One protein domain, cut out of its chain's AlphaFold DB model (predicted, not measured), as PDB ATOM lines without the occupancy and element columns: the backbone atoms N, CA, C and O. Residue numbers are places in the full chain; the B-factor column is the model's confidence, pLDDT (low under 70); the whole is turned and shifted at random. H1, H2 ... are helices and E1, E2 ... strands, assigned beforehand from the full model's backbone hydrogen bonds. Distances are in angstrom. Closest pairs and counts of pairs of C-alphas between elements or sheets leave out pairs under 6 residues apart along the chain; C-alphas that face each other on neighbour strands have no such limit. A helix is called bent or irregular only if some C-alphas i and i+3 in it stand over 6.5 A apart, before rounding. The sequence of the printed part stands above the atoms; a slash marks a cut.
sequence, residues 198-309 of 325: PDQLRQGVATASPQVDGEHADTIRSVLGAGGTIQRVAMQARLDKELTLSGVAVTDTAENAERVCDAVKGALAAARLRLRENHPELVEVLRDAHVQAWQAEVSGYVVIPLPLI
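Overview. This is residues 198 to 309 of the 325 residues of an uncharacterized protein of Holophagae bacterium (UniProt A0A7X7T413). A twisted wall of four antiparallel strands has the long helix H3 laid along one face, while H4 folds back beside the far part of H3, making two layers, helices H3 and H4 on one face of the sheet. A helical hairpin, H1 and H2, packs on H3 through H2, and the short H5 follows the end of E4. The printed part has 112 residues with five named helices and four named strands, in the order H1 H2 E1 E2 H3 H4 E3 E4 H5; the sheet's order is E1 E2 E4 E3, and the class is mixed, helices and strands. The whole is compact, with a radius of gyration of the C-alphas of 14.9 A and spans of 40 by 31 by 20 A.

Arrangement. Edge strand E1, residues 230 to 239, forms an antiparallel hairpin with E2, residues 242 to 251, where N 234 and O 248 are 2.8 A apart, within hydrogen-bond range. E2 is the antiparallel neighbour of E4, residues 297 to 305, with N 247 and O 300 at 2.9 A. E4 forms a hairpin with edge strand E3, residues 290 to 294, with N 292 and O 299 at 2.9 A. H3, residues 254 to 278, is on the sheet at a height over the sheet of 10.0 A, over E4, and runs along the strands, at 3 degrees to E4 on the local plane. E2, then H3 and H4, residues 280 to 287, then E3 make a split strand-helix-strand unit, two strands running the same way with E4 between them, and its crossover is right-handed. H3, with residues 268 to 276 alone, touches H4 in a helical hairpin at a shallow tilt of 13 degrees; the closest C-alphas, of Arg 272 and Val 283, are 5.0 A apart. H2, residues 217 to 227, touches H3 at a shallow tilt of 33 degrees, only just short of steep, opposite ways, with the C-alphas of Ala 226 and Val 260 closest at 5.0 A. H1, residues 199 to 211, touches H2 at 15 degrees, a shallow tilt, with Ser 209 and Arg 221 closest, their C-alphas 5.0 A apart, and is apart from H3. H5, residues 306 to 309, only grazes the sheet. Every O i to N i+4 pair is within hydrogen-bond range in H2, against 7 of 9 in H1, 19 of 21 in H3 and 2 of 4 in H4; H5 is too short for such a pair.

Along the chain. H3 is 36.8 A long, from C-alpha 254 at (-26.771, 1.623, 15.667) to C-alpha 278 at (-59.096, -4.994, 31.972). E2 measures 29.5 A, E1 26.9 A, E4 26.8 A and E3 13.1 A. H1 is 19.3 A long from C-alpha 199 at (-36.456, 14.695, 7.522), and only just irregular: C-alphas 207 and 210 are 6.7 A apart. H2 measures 15.0 A, H4 11.0 A and H5 5.4 A, ending at C-alpha 309, (-58.414, -9.776, 17.219).

Size, cuts and confidence. The two C-alphas farthest apart, of Thr 207 and Lys 241, are 41.8 A apart. The printed part has no cut, and its links between named elements are tight. The mean pLDDT of the printed part is 87.2; residues 206, 208 to 211, 213 and 215 are under 70.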
ATOM      1  N   PRO A 198     -39.523  11.242   5.876       82.38
ATOM      2  CA  PRO A 198     -38.824  12.463   5.488       82.38
ATOM      3  C   PRO A 198     -38.250  13.209   6.691       82.38
ATOM      4  O   PRO A 198     -38.830  13.201   7.779       82.38
ATOM      5  N   ASP A 199     -37.154  13.933   6.479       82.25
ATOM      6  CA  ASP A 199     -36.456  14.695   7.522       82.25
ATOM      7  C   ASP A 199     -37.367  15.676   8.258       82.25
ATOM      8  O   ASP A 199     -37.269  15.817   9.472       82.25
ATOM      9  N   GLN A 200     -38.297  16.315   7.553       78.44
ATOM     10  CA  GLN A 200     -39.239  17.266   8.134       78.44
ATOM     11  C   GLN A 200     -40.232  16.571   9.071       78.44
ATOM     12  O   GLN A 200     -40.552  17.115  10.123       78.44
ATOM     13  N   LEU A 201     -40.685  15.356   8.733       76.81
ATOM     14  CA  LEU A 201     -41.551  14.573   9.617       76.81
ATOM     15  C   LEU A 201     -40.773  14.136  10.865       76.81
ATOM     16  O   LEU A 201     -41.275  14.253  11.980       76.81
ATOM     17  N   ARG A 202     -39.512  13.722  10.693       80.38
ATOM     18  CA  ARG A 202     -38.599  13.375  11.795       80.38
ATOM     19  C   ARG A 202     -38.355  14.557  12.736       80.38
ATOM     20  O   ARG A 202     -38.443  14.406  13.953       80.38
ATOM     21  N   GLN A 203     -38.106  15.740  12.177       78.25
ATOM     22  CA  GLN A 203     -37.954  16.987  12.927       78.25
ATOM     23  C   GLN A 203     -39.253  17.372  13.641       78.25
ATOM     24  O   GLN A 203     -39.210  17.695  14.823       78.25
ATOM     25  N   GLY A 204     -40.402  17.260  12.967       75.06
ATOM     26  CA  GLY A 204     -41.719  17.502  13.555       75.06
ATOM     27  C   GLY A 204     -41.971  16.628  14.784       75.06
ATOM     28  O   GLY A 204     -42.292  17.142  15.855       75.06
ATOM     29  N   VAL A 205     -41.719  15.320  14.672       74.50
ATOM     30  CA  VAL A 205     -41.827  14.370  15.792       74.50
ATOM     31  C   VAL A 205     -40.875  14.739  16.936       74.50
ATOM     32  O   VAL A 205     -41.291  14.758  18.096       74.50
ATOM     33  N   ALA A 206     -39.626  15.098  16.630       69.69
ATOM     34  CA  ALA A 206     -38.660  15.533  17.638       69.69
ATOM     35  C   ALA A 206     -39.099  16.824  18.359       69.69
ATOM     36  O   ALA A 206     -38.887  16.951  19.564       69.69
ATOM     37  N   THR A 207     -39.744  17.759  17.651       72.69
ATOM     38  CA  THR A 207     -40.261  19.013  18.231       72.69
ATOM     39  C   THR A 207     -41.572  18.850  19.001       72.69
ATOM     40  O   THR A 207     -41.805  19.606  19.940       72.69
ATOM     41  N   ALA A 208     -42.407  17.870  18.639       66.12
ATOM     42  CA  ALA A 208     -43.696  17.600  19.279       66.12
ATOM     43  C   ALA A 208     -43.571  16.697  20.517       66.12
ATOM     44  O   ALA A 208     -44.355  16.816  21.453       66.12
ATOM     45  N   SER A 209     -42.560  15.821  20.566       67.25
ATOM     46  CA  SER A 209     -42.302  14.923  21.701       67.25
ATOM     47  C   SER A 209     -42.309  15.623  23.085       67.25
ATOM     48  O   SER A 209     -43.025  15.158  23.977       67.25
ATOM     49  N   PRO A 210     -41.628  16.770  23.301       68.31
ATOM     50  CA  PRO A 210     -41.628  17.455  24.595       68.31
ATOM     51  C   PRO A 210     -42.980  18.074  24.975       68.31
ATOM     52  O   PRO A 210     -43.161  18.415  26.137       68.31
ATOM     53  N   GLN A 211     -43.903  18.231  24.022       69.62
ATOM     54  CA  GLN A 211     -45.211  18.868  24.213       69.62
ATOM     55  C   GLN A 211     -46.304  17.871  24.629       69.62
ATOM     56  O   GLN A 211     -47.451  18.260  24.828       69.62
ATOM     57  N   VAL A 212     -45.974  16.579  24.733       70.50
ATOM     58  CA  VAL A 212     -46.912  15.566  25.221       70.50
ATOM     59  C   VAL A 212     -47.047  15.684  26.737       70.50
ATOM     60  O   VAL A 212     -46.080  15.440  27.464       70.50
ATOM     61  N   ASP A 213     -48.269  15.980  27.177       66.12
ATOM     62  CA  ASP A 213     -48.687  16.067  28.576       66.12
ATOM     63  C   ASP A 213     -49.791  15.045  28.894       66.12
ATOM     64  O   ASP A 213     -50.494  14.555  28.007       66.12
ATOM     65  N   GLY A 214     -49.947  14.716  30.179       71.75
ATOM     66  CA  GLY A 214     -50.982  13.810  30.680       71.75
ATOM     67  C   GLY A 214     -50.455  12.520  31.308       71.75
ATOM     68  O   GLY A 214     -49.252  12.283  31.443       71.75
ATOM     69  N   GLU A 215     -51.386  11.668  31.728       63.19
ATOM     70  CA  GLU A 215     -51.066  10.364  32.299       63.19
ATOM     71  C   GLU A 215     -50.373   9.501  31.229       63.19
ATOM     72  O   GLU A 215     -50.919   9.306  30.145       63.19
ATOM     73  N   HIS A 216     -49.186   8.962  31.533       70.75
ATOM     74  CA  HIS A 216     -48.310   8.213  30.606       70.75
ATOM     75  C   HIS A 216     -47.532   9.051  29.573       70.75
ATOM     76  O   HIS A 216     -46.914   8.474  28.672       70.75
ATOM     77  N   ALA A 217     -47.497  10.380  29.721       73.94
ATOM     78  CA  ALA A 217     -46.745  11.271  28.838       73.94
ATOM     79  C   ALA A 217     -45.273  10.866  28.673       73.94
ATOM     80  O   ALA A 217     -44.756  10.912  27.563       73.94
ATOM     81  N   ASP A 218     -44.611  10.391  29.731       73.19
ATOM     82  CA  ASP A 218     -43.199   9.994  29.671       73.19
ATOM     83  C   ASP A 218     -42.954   8.785  28.753       73.19
ATOM     84  O   ASP A 218     -41.985   8.766  27.991       73.19
ATOM     85  N   THR A 219     -43.857   7.798  28.760       72.69
ATOM     86  CA  THR A 219     -43.777   6.631  27.866       72.69
ATOM     87  C   THR A 219     -44.001   7.048  26.416       72.69
ATOM     88  O   THR A 219     -43.260   6.629  25.528       72.69
ATOM     89  N   ILE A 220     -44.998   7.904  26.172       73.88
ATOM     90  CA  ILE A 220     -45.314   8.408  24.829       73.88
ATOM     91  C   ILE A 220     -44.160   9.272  24.305       73.88
ATOM     92  O   ILE A 220     -43.690   9.061  23.187       73.88
ATOM     93  N   ARG A 221     -43.638  10.183  25.131       77.44
ATOM     94  CA  ARG A 221     -42.490  11.044  24.825       77.44
ATOM     95  C   ARG A 221     -41.245  10.233  24.492       77.44
ATOM     96  O   ARG A 221     -40.566  10.549  23.519       77.44
ATOM     97  N   SER A 222     -40.967   9.174  25.253       72.69
ATOM     98  CA  SER A 222     -39.829   8.279  25.012       72.69
ATOM     99  C   SER A 222     -39.901   7.621  23.628       72.69
ATOM    100  O   SER A 222     -38.948   7.699  22.852       72.69
ATOM    101  N   VAL A 223     -41.061   7.060  23.265       75.31
ATOM    102  CA  VAL A 223     -41.265   6.421  21.953       75.31
ATOM    103  C   VAL A 223     -41.215   7.440  20.816       75.31
ATOM    104  O   VAL A 223     -40.520   7.212  19.827       75.31
ATOM    105  N   LEU A 224     -41.907   8.575  20.951       74.81
ATOM    106  CA  LEU A 224     -41.902   9.628  19.932       74.81
ATOM    107  C   LEU A 224     -40.501  10.219  19.748       74.81
ATOM    108  O   LEU A 224     -40.033  10.361  18.623       74.81
ATOM    109  N   GLY A 225     -39.805  10.510  20.847       74.69
ATOM    110  CA  GLY A 225     -38.449  11.054  20.819       74.69
ATOM    111  C   GLY A 225     -37.470  10.122  20.108       74.69
ATOM    112  O   GLY A 225     -36.729  10.565  19.233       74.69
ATOM    113  N   ALA A 226     -37.514   8.821  20.412       77.06
ATOM    114  CA  ALA A 226     -36.696   7.830  19.718       77.06
ATOM    115  C   ALA A 226     -37.096   7.688  18.233       77.06
ATOM    116  O   ALA A 226     -36.233   7.563  17.358       77.06
ATOM    117  N   GLY A 227     -38.396   7.784  17.933       76.56
ATOM    118  CA  GLY A 227     -38.959   7.689  16.585       76.56
ATOM    119  C   GLY A 227     -38.450   8.744  15.596       76.56
ATOM    120  O   GLY A 227     -38.380   8.462  14.402       76.56
ATOM    121  N   GLY A 228     -37.997   9.915  16.066       82.38
ATOM    122  CA  GLY A 228     -37.397  10.958  15.216       82.38
ATOM    123  C   GLY A 228     -36.106  10.535  14.489       82.38
ATOM    124  O   GLY A 228     -35.635  11.219  13.581       82.38
ATOM    125  N   THR A 229     -35.523   9.391  14.847       87.00
ATOM    126  CA  THR A 229     -34.306   8.855  14.213       87.00
ATOM    127  C   THR A 229     -34.592   7.842  13.102       87.00
ATOM    128  O   THR A 229     -33.692   7.500  12.333       87.00
ATOM    129  N   ILE A 230     -35.841   7.380  12.984       91.06
ATOM    130  CA  ILE A 230     -36.256   6.359  12.021       91.06
ATOM    131  C   ILE A 230     -36.318   6.979  10.628       91.06
ATOM    132  O   ILE A 230     -37.077   7.913  10.401       91.06
ATOM    133  N   GLN A 231     -35.542   6.440   9.691       91.75
ATOM    134  CA  GLN A 231     -35.494   6.863   8.290       91.75
ATOM    135  C   GLN A 231     -36.404   6.024   7.396       91.75
ATOM    136  O   GLN A 231     -36.894   6.506   6.376       91.75
ATOM    137  N   ARG A 232     -36.602   4.748   7.738       91.88
ATOM    138  CA  ARG A 232     -37.446   3.827   6.973       91.88
ATOM    139  C   ARG A 232     -38.188   2.880   7.891       91.88
ATOM    140  O   ARG A 232     -37.657   2.462   8.915       91.88
ATOM    141  N   VAL A 233     -39.378   2.491   7.467       93.38
ATOM    142  CA  VAL A 233     -40.192   1.466   8.111       93.38
ATOM    143  C   VAL A 233     -40.650   0.477   7.053       93.38
ATOM    144  O   VAL A 233     -41.039   0.857   5.952       93.38
ATOM    145  N   ALA A 234     -40.603  -0.800   7.391       96.00
ATOM    146  CA  ALA A 234     -41.183  -1.882   6.626       96.00
ATOM    147  C   ALA A 234     -42.027  -2.731   7.575       96.00
ATOM    148  O   ALA A 234     -41.584  -3.063   8.671       96.00
ATOM    149  N   MET A 235     -43.249  -3.065   7.183       95.31
ATOM    150  CA  MET A 235     -44.165  -3.884   7.967       95.31
ATOM    151  C   MET A 235     -44.840  -4.895   7.055       95.31
ATOM    152  O   MET A 235     -45.088  -4.621   5.884       95.31
ATOM    153  N   GLN A 236     -45.174  -6.055   7.600       95.94
ATOM    154  CA  GLN A 236     -45.987  -7.051   6.915       95.94
ATOM    155  C   GLN A 236     -46.868  -7.789   7.916       95.94
ATOM    156  O   GLN A 236     -46.494  -7.965   9.083       95.94
ATOM    157  N   ALA A 237     -48.012  -8.258   7.434       93.50
ATOM    158  CA  ALA A 237     -48.886  -9.144   8.175       93.50
ATOM    159  C   ALA A 237     -49.129 -10.429   7.385       93.50
ATOM    160  O   ALA A 237     -49.324 -10.402   6.167       93.50
ATOM    161  N   ARG A 238     -49.135 -11.556   8.095       93.06
ATOM    162  CA  ARG A 238     -49.576 -12.853   7.579       93.06
ATOM    163  C   ARG A 238     -50.751 -13.332   8.407       93.06
ATOM    164  O   ARG A 238     -50.712 -13.246   9.632       93.06
ATOM    165  N   LEU A 239     -51.778 -13.812   7.720       89.25
ATOM    166  CA  LEU A 239     -52.985 -14.324   8.338       89.25
ATOM    167  C   LEU A 239     -53.158 -15.787   7.937       89.25
ATOM    168  O   LEU A 239     -53.646 -16.076   6.848       89.25
ATOM    169  N   ASP A 240     -52.733 -16.670   8.835       87.38
ATOM    170  CA  ASP A 240     -52.930 -18.115   8.727       87.38
ATOM    171  C   ASP A 240     -53.831 -18.563   9.894       87.38
ATOM    172  O   ASP A 240     -54.896 -18.006  10.131       87.38
ATOM    173  N   LYS A 241     -53.397 -19.523  10.718       88.19
ATOM    174  CA  LYS A 241     -54.116 -19.879  11.959       88.19
ATOM    175  C   LYS A 241     -54.078 -18.776  13.021       88.19
ATOM    176  O   LYS A 241     -54.856 -18.816  13.967       88.19
ATOM    177  N   GLU A 242     -53.152 -17.840  12.866       91.44
ATOM    178  CA  GLU A 242     -52.887 -16.710  13.746       91.44
ATOM    179  C   GLU A 242     -52.521 -15.508  12.871       91.44
ATOM    180  O   GLU A 242     -52.068 -15.666  11.730       91.44
ATOM    181  N   LEU A 243     -52.705 -14.303  13.404       92.19
ATOM    182  CA  LEU A 243     -52.227 -13.081  12.778       92.19
ATOM    183  C   LEU A 243     -50.795 -12.821  13.244       92.19
ATOM    184  O   LEU A 243     -50.559 -12.477  14.398       92.19
ATOM    185  N   THR A 244     -49.834 -12.957  12.338       94.50
ATOM    186  CA  THR A 244     -48.447 -12.567  12.599       94.50
ATOM    187  C   THR A 244     -48.208 -11.178  12.038       94.50
ATOM    188  O   THR A 244     -48.304 -10.975  10.828       94.50
ATOM    189  N   LEU A 245     -47.853 -10.232  12.905       94.88
ATOM    190  CA  LEU A 245     -47.375  -8.910  12.517       94.88
ATOM    191  C   LEU A 245     -45.861  -8.877  12.686       94.88
ATOM    192  O   LEU A 245     -45.337  -9.298  13.714       94.88
ATOM    193  N   SER A 246     -45.153  -8.361  11.692       96.62
ATOM    194  CA  SER A 246     -43.709  -8.151  11.780       96.62
ATOM    195  C   SER A 246     -43.331  -6.833  11.134       96.62
ATOM    196  O   SER A 246     -44.004  -6.376  10.209       96.62
ATOM    197  N   GLY A 247     -42.256  -6.227  11.617       96.06
ATOM    198  CA  GLY A 247     -41.747  -5.000  11.040       96.06
ATOM    199  C   GLY A 247     -40.294  -4.735  11.377       96.06
ATOM    200  O   GLY A 247     -39.737  -5.286  12.329       96.06
ATOM    201  N   VAL A 248     -39.697  -3.877  10.561       97.06
ATOM    202  CA  VAL A 248     -38.343  -3.365  10.703       97.06
ATOM    203  C   VAL A 248     -38.393  -1.848  10.579       97.06
ATOM    204  O   VAL A 248     -38.977  -1.313   9.638       97.06
ATOM    205  N   ALA A 249     -37.770  -1.157  11.523       95.25
ATOM    206  CA  ALA A 249     -37.472   0.263  11.442       95.25
ATOM    207  C   ALA A 249     -35.960   0.438  11.279       95.25
ATOM    208  O   ALA A 249     -35.184  -0.145  12.031       95.25
ATOM    209  N   VAL A 250     -35.539   1.237  10.302       94.94
ATOM    210  CA  VAL A 250     -34.129   1.551  10.042       94.94
ATOM    211  C   VAL A 250     -33.846   2.961  10.543       94.94
ATOM    212  O   VAL A 250     -34.542   3.903  10.156       94.94
ATOM    213  N   THR A 251     -32.837   3.105  11.393       94.25
ATOM    214  CA  THR A 251     -32.335   4.376  11.926       94.25
ATOM    215  C   THR A 251     -31.080   4.828  11.171       94.25
ATOM    216  O   THR A 251     -30.570   4.142  10.289       94.25
ATOM    217  N   ASP A 252     -30.571   6.013  11.502       90.81
ATOM    218  CA  ASP A 252     -29.309   6.538  10.963       90.81
ATOM    219  C   ASP A 252     -28.050   5.858  11.543       90.81
ATOM    220  O   ASP A 252     -27.008   5.808  10.891       90.81
ATOM    221  N   THR A 253     -28.132   5.348  12.774       94.50
ATOM    222  CA  THR A 253     -27.010   4.791  13.540       94.50
ATOM    223  C   THR A 253     -27.454   3.623  14.417       94.50
ATOM    224  O   THR A 253     -28.620   3.530  14.808       94.50
ATOM    225  N   ALA A 254     -26.503   2.756  14.781       96.00
ATOM    226  CA  ALA A 254     -26.771   1.623  15.667       96.00
ATOM    227  C   ALA A 254     -27.169   2.045  17.088       96.00
ATOM    228  O   ALA A 254     -28.066   1.457  17.681       96.00
ATOM    229  N   GLU A 255     -26.573   3.121  17.601       95.31
ATOM    230  CA  GLU A 255     -26.937   3.678  18.905       95.31
ATOM    231  C   GLU A 255     -28.402   4.142  18.930       95.31
ATOM    232  O   GLU A 255     -29.133   3.885  19.886       95.31
ATOM    233  N   ASN A 256     -28.873   4.782  17.855       93.69
ATOM    234  CA  ASN A 256     -30.273   5.180  17.760       93.69
ATOM    235  C   ASN A 256     -31.215   3.976  17.620       93.69
ATOM    236  O   ASN A 256     -32.308   4.009  18.186       93.69
ATOM    237  N   ALA A 257     -30.793   2.895  16.955       95.56
ATOM    238  CA  ALA A 257     -31.570   1.655  16.916       95.56
ATOM    239  C   ALA A 257     -31.730   1.045  18.319       95.56
ATOM    240  O   ALA A 257     -32.836   0.665  18.699       95.56
ATOM    241  N   GLU A 258     -30.665   1.005  19.123       96.50
ATOM    242  CA  GLU A 258     -30.740   0.529  20.512       96.50
ATOM    243  C   GLU A 258     -31.712   1.373  21.348       96.50
ATOM    244  O   GLU A 258     -32.601   0.820  21.997       96.50
ATOM    245  N   ARG A 259     -31.640   2.707  21.244       93.94
ATOM    246  CA  ARG A 259     -32.571   3.618  21.936       93.94
ATOM    247  C   ARG A 259     -34.028   3.387  21.535       93.94
ATOM    248  O   ARG A 259     -34.899   3.342  22.401       93.94
ATOM    249  N   VAL A 260     -34.304   3.229  20.239       92.62
ATOM    250  CA  VAL A 260     -35.652   2.915  19.737       92.62
ATOM    251  C   VAL A 260     -36.117   1.559  20.265       92.62
ATOM    252  O   VAL A 260     -37.234   1.450  20.766       92.62
ATOM    253  N   CYS A 261     -35.267   0.534  20.208       95.06
ATOM    254  CA  CYS A 261     -35.574  -0.795  20.730       95.06
ATOM    255  C   CYS A 261     -35.928  -0.753  22.226       95.06
ATOM    256  O   CYS A 261     -36.931  -1.342  22.637       95.06
ATOM    257  N   ASP A 262     -35.147  -0.043  23.037       94.38
ATOM    258  CA  ASP A 262     -35.390   0.079  24.475       94.38
ATOM    259  C   ASP A 262     -36.662   0.879  24.783       94.38
ATOM    260  O   ASP A 262     -37.448   0.473  25.643       94.38
ATOM    261  N   ALA A 263     -36.932   1.951  24.030       91.44
ATOM    262  CA  ALA A 263     -38.178   2.705  24.139       91.44
ATOM    263  C   ALA A 263     -39.405   1.831  23.816       91.44
ATOM    264  O   ALA A 263     -40.385   1.836  24.564       91.44
ATOM    265  N   VAL A 264     -39.338   1.019  22.754       91.56
ATOM    266  CA  VAL A 264     -40.410   0.077  22.387       91.56
ATOM    267  C   VAL A 264     -40.599  -0.990  23.469       91.56
ATOM    268  O   VAL A 264     -41.733  -1.259  23.868       91.56
ATOM    269  N   LYS A 265     -39.519  -1.571  24.007       93.31
ATOM    270  CA  LYS A 265     -39.599  -2.539  25.118       93.31
ATOM    271  C   LYS A 265     -40.238  -1.925  26.365       93.31
ATOM    272  O   LYS A 265     -41.081  -2.566  26.994       93.31
ATOM    273  N   GLY A 266     -39.876  -0.685  26.697       91.38
ATOM    274  CA  GLY A 266     -40.490   0.074  27.787       91.38
ATOM    275  C   GLY A 266     -41.989   0.294  27.569       91.38
ATOM    276  O   GLY A 266     -42.788   0.031  28.468       91.38
ATOM    277  N   ALA A 267     -42.389   0.684  26.357       89.31
ATOM    278  CA  ALA A 267     -43.794   0.863  25.995       89.31
ATOM    279  C   ALA A 267     -44.594  -0.447  26.067       89.31
ATOM    280  O   ALA A 267     -45.704  -0.455  26.599       89.31
ATOM    281  N   LEU A 268     -44.023  -1.568  25.610       90.88
ATOM    282  CA  LEU A 268     -44.637  -2.893  25.742       90.88
ATOM    283  C   LEU A 268     -44.817  -3.290  27.212       90.88
ATOM    284  O   LEU A 268     -45.879  -3.787  27.589       90.88
ATOM    285  N   ALA A 269     -43.817  -3.045  28.062       91.38
ATOM    286  CA  ALA A 269     -43.920  -3.317  29.495       91.38
ATOM    287  C   ALA A 269     -45.015  -2.468  30.167       91.38
ATOM    288  O   ALA A 269     -45.815  -2.997  30.941       91.38
ATOM    289  N   ALA A 270     -45.104  -1.180  29.825       89.06
ATOM    290  CA  ALA A 270     -46.157  -0.292  30.317       89.06
ATOM    291  C   ALA A 270     -47.553  -0.731  29.837       89.06
ATOM    292  O   ALA A 270     -48.494  -0.777  30.628       89.06
ATOM    293  N   ALA A 271     -47.687  -1.113  28.564       87.50
ATOM    294  CA  ALA A 271     -48.942  -1.614  28.009       87.50
ATOM    295  C   ALA A 271     -49.415  -2.894  28.720       87.50
ATOM    296  O   ALA A 271     -50.585  -2.991  29.081       87.50
ATOM    297  N   ARG A 272     -48.508  -3.836  29.017       90.38
ATOM    298  CA  ARG A 272     -48.830  -5.045  29.801       90.38
ATOM    299  C   ARG A 272     -49.370  -4.710  31.191       90.38
ATOM    300  O   ARG A 272     -50.328  -5.336  31.632       90.38
ATOM    301  N   LEU A 273     -48.783  -3.725  31.876       89.81
ATOM    302  CA  LEU A 273     -49.254  -3.314  33.200       89.81
ATOM    303  C   LEU A 273     -50.687  -2.772  33.140       89.81
ATOM    304  O   LEU A 273     -51.507  -3.154  33.971       89.81
ATOM    305  N   ARG A 274     -50.993  -1.949  32.128       85.12
ATOM    306  CA  ARG A 274     -52.331  -1.374  31.914       85.12
ATOM    307  C   ARG A 274     -53.377  -2.431  31.568       85.12
ATOM    308  O   ARG A 274     -54.495  -2.385  32.067       85.12
ATOM    309  N   LEU A 275     -53.020  -3.385  30.712       87.56
ATOM    310  CA  LEU A 275     -53.953  -4.420  30.260       87.56
ATOM    311  C   LEU A 275     -54.213  -5.487  31.326       87.56
ATOM    312  O   LEU A 275     -55.236  -6.154  31.260       87.56
ATOM    313  N   ARG A 276     -53.353  -5.617  32.344       87.69
ATOM    314  CA  ARG A 276     -53.517  -6.613  33.413       87.69
ATOM    315  C   ARG A 276     -54.859  -6.515  34.141       87.69
ATOM    316  O   ARG A 276     -55.345  -7.530  34.628       87.69
ATOM    317  N   GLU A 277     -55.429  -5.317  34.239       82.00
ATOM    318  CA  GLU A 277     -56.680  -5.083  34.968       82.00
ATOM    319  C   GLU A 277     -57.926  -5.357  34.117       82.00
ATOM    320  O   GLU A 277     -58.881  -5.940  34.621       82.00
ATOM    321  N   ASN A 278     -57.901  -4.988  32.829       82.62
ATOM    322  CA  ASN A 278     -59.096  -4.994  31.972       82.62
ATOM    323  C   ASN A 278     -59.071  -6.054  30.855       82.62
ATOM    324  O   ASN A 278     -60.132  -6.478  30.413       82.62
ATOM    325  N   HIS A 279     -57.886  -6.474  30.403       86.62
ATOM    326  CA  HIS A 279     -57.676  -7.380  29.264       86.62
ATOM    327  C   HIS A 279     -56.461  -8.306  29.494       86.62
ATOM    328  O   HIS A 279     -55.454  -8.211  28.777       86.62
ATOM    329  N   PRO A 280     -56.490  -9.180  30.519       88.38
ATOM    330  CA  PRO A 280     -55.359 -10.043  30.867       88.38
ATOM    331  C   PRO A 280     -54.922 -10.963  29.716       88.38
ATOM    332  O   PRO A 280     -53.738 -11.257  29.580       88.38
ATOM    333  N   GLU A 281     -55.842 -11.366  28.841       88.44
ATOM    334  CA  GLU A 281     -55.570 -12.146  27.634       88.44
ATOM    335  C   GLU A 281     -54.613 -11.443  26.655       88.44
ATOM    336  O   GLU A 281     -53.800 -12.098  26.002       88.44
ATOM    337  N   LEU A 282     -54.640 -10.107  26.590       89.25
ATOM    338  CA  LEU A 282     -53.742  -9.329  25.735       89.25
ATOM    339  C   LEU A 282     -52.344  -9.167  26.347       89.25
ATOM    340  O   LEU A 282     -51.381  -8.897  25.626       89.25
ATOM    341  N   VAL A 283     -52.200  -9.357  27.662       91.94
ATOM    342  CA  VAL A 283     -50.891  -9.318  28.334       91.94
ATOM    343  C   VAL A 283     -49.991 -10.435  27.817       91.94
ATOM    344  O   VAL A 283     -48.807 -10.192  27.585       91.94
ATOM    345  N   GLU A 284     -50.552 -11.623  27.589       90.25
ATOM    346  CA  GLU A 284     -49.821 -12.777  27.057       90.25
ATOM    347  C   GLU A 284     -49.325 -12.502  25.630       90.25
ATOM    348  O   GLU A 284     -48.141 -12.672  25.351       90.25
ATOM    349  N   VAL A 285     -50.182 -11.940  24.768       92.19
ATOM    350  CA  VAL A 285     -49.811 -11.519  23.403       92.19
ATOM    351  C   VAL A 285     -48.652 -10.523  23.427       92.19
ATOM    352  O   VAL A 285     -47.662 -10.681  22.715       92.19
ATOM    353  N   LEU A 286     -48.741  -9.495  24.277       91.50
ATOM    354  CA  LEU A 286     -47.666  -8.514  24.403       91.50
ATOM    355  C   LEU A 286     -46.401  -9.114  25.007       91.50
ATOM    356  O   LEU A 286     -45.319  -8.598  24.741       91.50
ATOM    357  N   ARG A 287     -46.505 -10.124  25.877       91.69
ATOM    358  CA  ARG A 287     -45.349 -10.804  26.477       91.69
ATOM    359  C   ARG A 287     -44.553 -11.562  25.425       91.69
ATOM    360  O   ARG A 287     -43.328 -11.507  25.470       91.69
ATOM    361  N   ASP A 288     -45.251 -12.175  24.480       92.44
ATOM    362  CA  ASP A 288     -44.655 -12.974  23.414       92.44
ATOM    363  C   ASP A 288     -44.188 -12.114  22.222       92.44
ATOM    364  O   ASP A 288     -43.557 -12.617  21.291       92.44
ATOM    365  N   ALA A 289     -44.439 -10.799  22.262       94.75
ATOM    366  CA  ALA A 289     -43.869  -9.851  21.314       94.75
ATOM    367  C   ALA A 289     -42.340  -9.779  21.461       94.75
ATOM    368  O   ALA A 289     -41.808  -9.494  22.540       94.75
ATOM    369  N   HIS A 290     -41.634  -9.976  20.350       95.38
ATOM    370  CA  HIS A 290     -40.178  -9.903  20.280       95.38
ATOM    371  C   HIS A 290     -39.745  -8.583  19.657       95.38
ATOM    372  O   HIS A 290     -40.295  -8.174  18.637       95.38
ATOM    373  N   VAL A 291     -38.743  -7.933  20.250       96.38
ATOM    374  CA  VAL A 291     -38.142  -6.697  19.732       96.38
ATOM    375  C   VAL A 291     -36.639  -6.738  19.968       96.38
ATOM    376  O   VAL A 291     -36.182  -7.004  21.084       96.38
ATOM    377  N   GLN A 292     -35.867  -6.448  18.929       97.19
ATOM    378  CA  GLN A 292     -34.409  -6.459  18.971       97.19
ATOM    379  C   GLN A 292     -33.818  -5.372  18.073       97.19
ATOM    380  O   GLN A 292     -34.390  -5.042  17.034       97.19
ATOM    381  N   ALA A 293     -32.648  -4.867  18.455       97.00
ATOM    382  CA  ALA A 293     -31.820  -4.014  17.615       97.00
ATOM    383  C   ALA A 293     -30.629  -4.813  17.074       97.00
ATOM    384  O   ALA A 293     -30.022  -5.603  17.801       97.00
ATOM    385  N   TRP A 294     -30.289  -4.602  15.809       95.56
ATOM    386  CA  TRP A 294     -29.065  -5.098  15.197       95.56
ATOM    387  C   TRP A 294     -28.564  -4.085  14.173       95.56
ATOM    388  O   TRP A 294     -29.286  -3.723  13.247       95.56
ATOM    389  N   GLN A 295     -27.320  -3.627  14.339       94.94
ATOM    390  CA  GLN A 295     -26.801  -2.485  13.580       94.94
ATOM    391  C   GLN A 295     -27.783  -1.305  13.680       94.94
ATOM    392  O   GLN A 295     -28.269  -1.027  14.768       94.94
ATOM    393  N   ALA A 296     -28.081  -0.628  12.574       95.69
ATOM    394  CA  ALA A 296     -29.045   0.467  12.515       95.69
ATOM    395  C   ALA A 296     -30.499  -0.008  12.301       95.69
ATOM    396  O   ALA A 296     -31.338   0.768  11.853       95.69
ATOM    397  N   GLU A 297     -30.816  -1.276  12.568       96.75
ATOM    398  CA  GLU A 297     -32.166  -1.818  12.399       96.75
ATOM    399  C   GLU A 297     -32.779  -2.211  13.740       96.75
ATOM    400  O   GLU A 297     -32.146  -2.853  14.575       96.75
ATOM    401  N   VAL A 298     -34.055  -1.879  13.917       97.31
ATOM    402  CA  VAL A 298     -34.909  -2.408  14.978       97.31
ATOM    403  C   VAL A 298     -35.937  -3.307  14.327       97.31
ATOM    404  O   VAL A 298     -36.739  -2.849  13.520       97.31
ATOM    405  N   SER A 299     -35.929  -4.585  14.683       97.19
ATOM    406  CA  SER A 299     -36.903  -5.559  14.200       97.19
ATOM    407  C   SER A 299     -37.806  -6.002  15.335       97.19
ATOM    408  O   SER A 299     -37.380  -6.119  16.486       97.19
ATOM    409  N   GLY A 300     -39.061  -6.268  15.005       95.88
ATOM    410  CA  GLY A 300     -39.987  -6.859  15.948       95.88
ATOM    411  C   GLY A 300     -41.062  -7.680  15.269       95.88
ATOM    412  O   GLY A 300     -41.368  -7.497  14.088       95.88
ATOM    413  N   TYR A 301     -41.633  -8.604  16.030       95.38
ATOM    414  CA  TYR A 301     -42.801  -9.357  15.611       95.38
ATOM    415  C   TYR A 301     -43.691  -9.689  16.803       95.38
ATOM    416  O   TYR A 301     -43.238  -9.765  17.945       95.38
ATOM    417  N   VAL A 302     -44.970  -9.896  16.519       94.88
ATOM    418  CA  VAL A 302     -45.967 -10.363  17.478       94.88
ATOM    419  C   VAL A 302     -46.912 -11.327  16.776       94.88
ATOM    420  O   VAL A 302     -47.260 -11.135  15.608       94.88
ATOM    421  N   VAL A 303     -47.308 -12.372  17.492       95.00
ATOM    422  CA  VAL A 303     -48.288 -13.353  17.035       95.00
ATOM    423  C   VAL A 303     -49.559 -13.156  17.845       95.00
ATOM    424  O   VAL A 303     -49.529 -13.133  19.073       95.00
ATOM    425  N   ILE A 304     -50.666 -12.958  17.144       93.19
ATOM    426  CA  ILE A 304     -51.966 -12.648  17.722       93.19
ATOM    427  C   ILE A 304     -52.912 -13.805  17.379       93.19
ATOM    428  O   ILE A 304     -53.249 -13.995  16.204       93.19
ATOM    429  N   PRO A 305     -53.373 -14.571  18.379       92.31
ATOM    430  CA  PRO A 305     -54.431 -15.551  18.186       92.31
ATOM    431  C   PRO A 305     -55.689 -14.894  17.612       92.31
ATOM    432  O   PRO A 305     -56.128 -13.854  18.104       92.31
ATOM    433  N   LEU A 306     -56.305 -15.518  16.604       88.50
ATOM    434  CA  LEU A 306     -57.479 -14.956  15.918       88.50
ATOM    435  C   LEU A 306     -58.628 -14.550  16.861       88.50
ATOM    436  O   LEU A 306     -59.150 -13.451  16.681       88.50
ATOM    437  N   PRO A 307     -58.987 -15.335  17.902       86.81
ATOM    438  CA  PRO A 307     -60.057 -14.949  18.827       86.81
ATOM    439  C   PRO A 307     -59.790 -13.645  19.593       86.81
ATOM    440  O   PRO A 307     -60.724 -13.042  20.105       86.81
ATOM    441  N   LEU A 308     -58.531 -13.204  19.684       87.81
ATOM    442  CA  LEU A 308     -58.154 -11.971  20.383       87.81
ATOM    443  C   LEU A 308     -58.178 -10.735  19.477       87.81
ATOM    444  O   LEU A 308     -58.047  -9.615  19.972       87.81
ATOM    445  N   ILE A 309     -58.355 -10.901  18.161       82.38
ATOM    446  CA  ILE A 309     -58.414  -9.776  17.219       82.38
ATOM    447  C   ILE A 309     -59.614  -8.875  17.530       82.38
ATOM    448  O   ILE A 309     -59.474  -7.655  17.533       82.38
TER     449      ILE A 309